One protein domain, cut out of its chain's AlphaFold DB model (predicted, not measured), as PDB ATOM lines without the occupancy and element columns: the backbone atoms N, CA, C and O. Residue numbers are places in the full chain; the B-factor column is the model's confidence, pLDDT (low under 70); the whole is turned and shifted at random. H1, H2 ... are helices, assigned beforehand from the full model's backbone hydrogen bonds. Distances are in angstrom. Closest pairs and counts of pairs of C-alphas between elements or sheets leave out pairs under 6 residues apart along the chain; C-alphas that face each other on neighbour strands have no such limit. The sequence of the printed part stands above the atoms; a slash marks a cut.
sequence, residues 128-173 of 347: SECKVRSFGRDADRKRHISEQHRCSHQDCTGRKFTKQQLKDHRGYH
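This is residues 128 to 173 of the 347 residues of an uncharacterized protein of Lophiotrema nucula (UniProt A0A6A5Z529). Two short helices meet near their ends in a wide, open corner, the end of H1 at the start of H2, and the loop of residues 150 to 162 swings out and back between them. Residues 128 to 137 curve round to the start of H1. The printed part has 46 residues with two named helices, H1 then H2, and no named strand; it is all helix, only just compact, close to loose, with a radius of gyration of the C-alphas of 11.0 A, and elongated, spanning 34 by 19 by 11 A.

Find C-alpha 138 at (40.748, 6.698, -30.538); from there H1, residues 138 to 149, runs 15.6 A to C-alpha 149. H2, residues 163 to 173, runs 15.4 A and ends at C-alpha 173 at (26.583, -4.534, -53.411).

Look at residues 148 to 149, with which alone H1 touches H2; the closest C-alphas, of His 149 and Lys 163, are 6.2 A apart. The helices run the same way at a steep tilt of 53 degrees. Every O i to N i+4 pair in H1 is within hydrogen-bond range, and 6 of 7 in H2.

The two C-alphas farthest apart, of Gly 136 and Tyr 172, are 33.9 A apart. The printed part has no cut, and the link from H1 to H2 is long, 13 residues. Mean pLDDT of the printed part is 89.7, and no printed residue is under 70.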
ATOM      1  N   SER A 128      44.960   0.130 -37.935       92.69
ATOM      2  CA  SER A 128      45.382  -1.262 -38.152       92.69
ATOM      3  C   SER A 128      45.297  -1.712 -39.613       92.69
ATOM      4  O   SER A 128      46.090  -2.546 -40.037       92.69
ATOM      5  N   GLU A 129      44.352  -1.160 -40.382       91.38
ATOM      6  CA  GLU A 129      44.020  -1.641 -41.731       91.38
ATOM      7  C   GLU A 129      44.843  -0.956 -42.829       91.38
ATOM      8  O   GLU A 129      45.256  -1.604 -43.787       91.38
ATOM      9  N   CYS A 130      45.090   0.356 -42.720       90.50
ATOM     10  CA  CYS A 130      45.856   1.088 -43.731       90.50
ATOM     11  C   CYS A 130      47.297   1.397 -43.321       90.50
ATOM     12  O   CYS A 130      48.086   1.681 -44.213       90.50
ATOM     13  N   LYS A 131      47.645   1.384 -42.022       89.19
ATOM     14  CA  LYS A 131      48.959   1.756 -41.438       89.19
ATOM     15  C   LYS A 131      49.511   3.151 -41.808       89.19
ATOM     16  O   LYS A 131      50.460   3.613 -41.191       89.19
ATOM     17  N   VAL A 132      48.901   3.849 -42.769       91.50
ATOM     18  CA  VAL A 132      49.337   5.150 -43.302       91.50
ATOM     19  C   VAL A 132      48.797   6.313 -42.472       91.50
ATOM     20  O   VAL A 132      49.488   7.308 -42.272       91.50
ATOM     21  N   ARG A 133      47.551   6.224 -41.988       92.56
ATOM     22  CA  ARG A 133      46.942   7.299 -41.196       92.56
ATOM     23  C   ARG A 133      47.169   7.093 -39.705       92.56
ATOM     24  O   ARG A 133      46.959   6.000 -39.175       92.56
ATOM     25  N   SER A 134      47.551   8.183 -39.046       95.31
ATOM     26  CA  SER A 134      47.666   8.284 -37.596       95.31
ATOM     27  C   SER A 134      46.687   9.324 -37.056       95.31
ATOM     28  O   SER A 134      46.402  10.322 -37.717       95.31
ATOM     29  N   PHE A 135      46.161   9.066 -35.866       95.44
ATOM     30  CA  PHE A 135      45.107   9.842 -35.225       95.44
ATOM     31  C   PHE A 135      45.562  10.266 -33.831       95.44
ATOM     32  O   PHE A 135      46.278   9.528 -33.159       95.44
ATOM     33  N   GLY A 136      45.142  11.453 -33.393       94.00
ATOM     34  CA  GLY A 136      45.390  11.910 -32.022       94.00
ATOM     35  C   GLY A 136      44.408  11.324 -31.002       94.00
ATOM     36  O   GLY A 136      44.685  11.360 -29.810       94.00
ATOM     37  N   ARG A 137      43.260  10.796 -31.455       94.44
ATOM     38  CA  ARG A 137      42.188  10.257 -30.606       94.44
ATOM     39  C   ARG A 137      41.701   8.904 -31.125       94.44
ATOM     40  O   ARG A 137      41.651   8.671 -32.334       94.44
ATOM     41  N   ASP A 138      41.287   8.028 -30.209       95.56
ATOM     42  CA  ASP A 138      40.748   6.698 -30.538       95.56
ATOM     43  C   ASP A 138      39.432   6.783 -31.334       95.56
ATOM     44  O   ASP A 138      39.205   5.992 -32.252       95.56
ATOM     45  N   ALA A 139      38.599   7.787 -31.036       96.62
ATOM     46  CA  ALA A 139      37.333   8.041 -31.725       96.62
ATOM     47  C   ALA A 139      37.526   8.305 -33.229       96.62
ATOM     48  O   ALA A 139      36.861   7.679 -34.056       96.62
ATOM     49  N   ASP A 140      38.500   9.144 -33.600       96.69
ATOM     50  CA  ASP A 140      38.800   9.438 -35.007       96.69
ATOM     51  C   ASP A 140      39.313   8.194 -35.746       96.69
ATOM     52  O   ASP A 140      38.948   7.952 -36.901       96.69
ATOM     53  N   ARG A 141      40.110   7.351 -35.068       96.44
ATOM     54  CA  ARG A 141      40.553   6.061 -35.619       96.44
ATOM     55  C   ARG A 141      39.363   5.135 -35.875       96.44
ATOM     56  O   ARG A 141      39.291   4.525 -36.941       96.44
ATOM     57  N   LYS A 142      38.437   5.010 -34.917       95.31
ATOM     58  CA  LYS A 142      37.226   4.179 -35.051       95.31
ATOM     59  C   LYS A 142      36.352   4.649 -36.212       95.31
ATOM     60  O   LYS A 142      36.005   3.826 -37.058       95.31
ATOM     61  N   ARG A 143      36.094   5.958 -36.304       95.56
ATOM     62  CA  ARG A 143      35.349   6.576 -37.409       95.56
ATOM     63  C   ARG A 143      36.021   6.337 -38.765       95.56
ATOM     64  O   ARG A 143      35.369   5.972 -39.738       95.56
ATOM     65  N   HIS A 144      37.343   6.461 -38.838       95.19
ATOM     66  CA  HIS A 144      38.079   6.138 -40.057       95.19
ATOM     67  C   HIS A 144      37.907   4.668 -40.475       95.19
ATOM     68  O   HIS A 144      37.702   4.388 -41.655       95.19
ATOM     69  N   ILE A 145      37.970   3.728 -39.524       93.81
ATOM     70  CA  ILE A 145      37.770   2.298 -39.801       93.81
ATOM     71  C   ILE A 145      36.341   2.030 -40.289       93.81
ATOM     72  O   ILE A 145      36.166   1.288 -41.256       93.81
ATOM     73  N   SER A 146      35.321   2.635 -39.676       92.31
ATOM     74  CA  SER A 146      33.936   2.454 -40.124       92.31
ATOM     75  C   SER A 146      33.691   3.036 -41.518       92.31
ATOM     76  O   SER A 146      33.066   2.379 -42.342       92.31
ATOM     77  N   GLU A 147      34.227   4.219 -41.824       91.12
ATOM     78  CA  GLU A 147      33.986   4.892 -43.109       91.12
ATOM     79  C   GLU A 147      34.812   4.316 -44.273       91.12
ATOM     80  O   GLU A 147      34.330   4.227 -45.408       91.12
ATOM     81  N   GLN A 148      36.078   3.965 -44.023       93.94
ATOM     82  CA  GLN A 148      37.050   3.635 -45.078       93.94
ATOM     83  C   GLN A 148      37.349   2.139 -45.203       93.94
ATOM     84  O   GLN A 148      37.915   1.728 -46.217       93.94
ATOM     85  N   HIS A 149      36.997   1.339 -44.193       93.62
ATOM     86  CA  HIS A 149      37.358  -0.080 -44.123       93.62
ATOM     87  C   HIS A 149      36.176  -1.017 -43.875       93.62
ATOM     88  O   HIS A 149      36.351  -2.236 -43.915       93.62
ATOM     89  N   ARG A 150      34.973  -0.483 -43.646       92.06
ATOM     90  CA  ARG A 150      33.754  -1.280 -43.509       92.06
ATOM     91  C   ARG A 150      32.749  -0.929 -44.595       92.06
ATOM     92  O   ARG A 150      32.719   0.179 -45.131       92.06
ATOM     93  N   CYS A 151      31.949  -1.925 -44.943       91.12
ATOM     94  CA  CYS A 151      30.777  -1.730 -45.772       91.12
ATOM     95  C   CYS A 151      29.598  -1.334 -44.879       91.12
ATOM     96  O   CYS A 151      29.458  -1.878 -43.787       91.12
ATOM     97  N   SER A 152      28.763  -0.401 -45.334       86.19
ATOM     98  CA  SER A 152      27.566   0.041 -44.607       86.19
ATOM     99  C   SER A 152      26.395  -0.940 -44.707       86.19
ATOM    100  O   SER A 152      25.402  -0.766 -44.012       86.19
ATOM    101  N   HIS A 153      26.480  -1.955 -45.572       84.62
ATOM    102  CA  HIS A 153      25.420  -2.947 -45.740       84.62
ATOM    103  C   HIS A 153      25.342  -3.875 -44.527       84.62
ATOM    104  O   HIS A 153      26.367  -4.389 -44.070       84.62
ATOM    105  N   GLN A 154      24.118  -4.129 -44.059       81.62
ATOM    106  CA  GLN A 154      23.836  -4.989 -42.908       81.62
ATOM    107  C   GLN A 154      24.388  -6.406 -43.115       81.62
ATOM    108  O   GLN A 154      25.021  -6.959 -42.226       81.62
ATOM    109  N   ASP A 155      24.304  -6.931 -44.338       79.44
ATOM    110  CA  ASP A 155      24.817  -8.263 -44.697       79.44
ATOM    111  C   ASP A 155      26.353  -8.364 -44.639       79.44
ATOM    112  O   ASP A 155      26.936  -9.445 -44.750       79.44
ATOM    113  N   CYS A 156      27.042  -7.229 -44.509       88.38
ATOM    114  CA  CYS A 156      28.499  -7.136 -44.471       88.38
ATOM    115  C   CYS A 156      29.042  -6.627 -43.138       88.38
ATOM    116  O   CYS A 156      30.245  -6.357 -43.031       88.38
ATOM    117  N   THR A 157      28.199  -6.564 -42.102       87.88
ATOM    118  CA  THR A 157      28.663  -6.314 -40.737       87.88
ATOM    119  C   THR A 157      29.738  -7.321 -40.335       87.88
ATOM    120  O   THR A 157      29.614  -8.524 -40.550       87.88
ATOM    121  N   GLY A 158      30.832  -6.815 -39.764       85.50
ATOM    122  CA  GLY A 158      31.953  -7.623 -39.275       85.50
ATOM    123  C   GLY A 158      33.073  -7.867 -40.291       85.50
ATOM    124  O   GLY A 158      34.199  -8.145 -39.878       85.50
ATOM    125  N   ARG A 159      32.832  -7.684 -41.595       90.19
ATOM    126  CA  ARG A 159      33.900  -7.784 -42.603       90.19
ATOM    127  C   ARG A 159      34.719  -6.498 -42.650       90.19
ATOM    128  O   ARG A 159      34.180  -5.390 -42.613       90.19
ATOM    129  N   LYS A 160      36.037  -6.657 -42.735       91.19
ATOM    130  CA  LYS A 160      36.982  -5.556 -42.921       91.19
ATOM    131  C   LYS A 160      37.599  -5.654 -44.302       91.19
ATOM    132  O   LYS A 160      37.915  -6.746 -44.768       91.19
ATOM    133  N   PHE A 161      37.783  -4.506 -44.928       92.75
ATOM    134  CA  PHE A 161      38.316  -4.404 -46.272       92.75
ATOM    135  C   PHE A 161      39.473  -3.408 -46.295       92.75
ATOM    136  O   PHE A 161      39.421  -2.337 -45.682       92.75
ATOM    137  N   THR A 162      40.507  -3.714 -47.073       92.19
ATOM    138  CA  THR A 162      41.428  -2.667 -47.532       92.19
ATOM    139  C   THR A 162      40.671  -1.667 -48.411       92.19
ATOM    140  O   THR A 162      39.619  -1.983 -48.963       92.19
ATOM    141  N   LYS A 163      41.200  -0.450 -48.590       86.75
ATOM    142  CA  LYS A 163      40.528   0.590 -49.392       86.75
ATOM    143  C   LYS A 163      40.188   0.115 -50.816       86.75
ATOM    144  O   LYS A 163      39.112   0.425 -51.322       86.75
ATOM    145  N   GLN A 164      41.088  -0.649 -51.439       89.12
ATOM    146  CA  GLN A 164      40.871  -1.217 -52.771       89.12
ATOM    147  C   GLN A 164      39.810  -2.326 -52.738       89.12
ATOM    148  O   GLN A 164      38.835  -2.249 -53.477       89.12
ATOM    149  N   GLN A 165      39.919  -3.277 -51.803       92.00
ATOM    150  CA  GLN A 165      38.906  -4.322 -51.638       92.00
ATOM    151  C   GLN A 165      37.525  -3.752 -51.314       92.00
ATOM    152  O   GLN A 165      36.540  -4.305 -51.771       92.00
ATOM    153  N   LEU A 166      37.428  -2.654 -50.557       89.44
ATOM    154  CA  LEU A 166      36.149  -2.020 -50.243       89.44
ATOM    155  C   LEU A 166      35.520  -1.415 -51.495       89.44
ATOM    156  O   LEU A 166      34.311  -1.516 -51.684       89.44
ATOM    157  N   LYS A 167      36.330  -0.792 -52.357       85.81
ATOM    158  CA  LYS A 167      35.876  -0.270 -53.649       85.81
ATOM    159  C   LYS A 167      35.340  -1.397 -54.530       85.81
ATOM    160  O   LYS A 167      34.242  -1.267 -55.065       85.81
ATOM    161  N   ASP A 168      36.073  -2.501 -54.614       85.44
ATOM    162  CA  ASP A 168      35.674  -3.661 -55.410       85.44
ATOM    163  C   ASP A 168      34.426  -4.326 -54.806       85.44
ATOM    164  O   ASP A 168      33.452  -4.570 -55.510       85.44
ATOM    165  N   HIS A 169      34.396  -4.496 -53.481       87.88
ATOM    166  CA  HIS A 169      33.281  -5.023 -52.692       87.88
ATOM    167  C   HIS A 169      31.992  -4.204 -52.840       87.88
ATOM    168  O   HIS A 169      30.915  -4.767 -53.033       87.88
ATOM    169  N   ARG A 170      32.085  -2.869 -52.817       82.56
ATOM    170  CA  ARG A 170      30.948  -1.978 -53.100       82.56
ATOM    171  C   ARG A 170      30.374  -2.225 -54.500       82.56
ATOM    172  O   ARG A 170      29.171  -2.087 -54.686       82.56
ATOM    173  N   GLY A 171      31.198  -2.669 -55.452       74.06
ATOM    174  CA  GLY A 171      30.753  -3.138 -56.765       74.06
ATOM    175  C   GLY A 171      29.936  -4.439 -56.745       74.06
ATOM    176  O   GLY A 171      29.199  -4.680 -57.695       74.06
ATOM    177  N   TYR A 172      30.020  -5.251 -55.685       73.88
ATOM    178  CA  TYR A 172      29.178  -6.443 -55.494       73.88
ATOM    179  C   TYR A 172      27.850  -6.112 -54.806       73.88
ATOM    180  O   TYR A 172      26.839  -6.736 -55.109       73.88
ATOM    181  N   HIS A 173      27.833  -5.098 -53.936       71.31
ATOM    182  CA  HIS A 173      26.583  -4.534 -53.411       71.31
ATOM    183  C   HIS A 173      25.804  -3.723 -54.445       71.31
ATOM    184  O   HIS A 173      24.583  -3.623 -54.363       71.31
TER     185      HIS A 173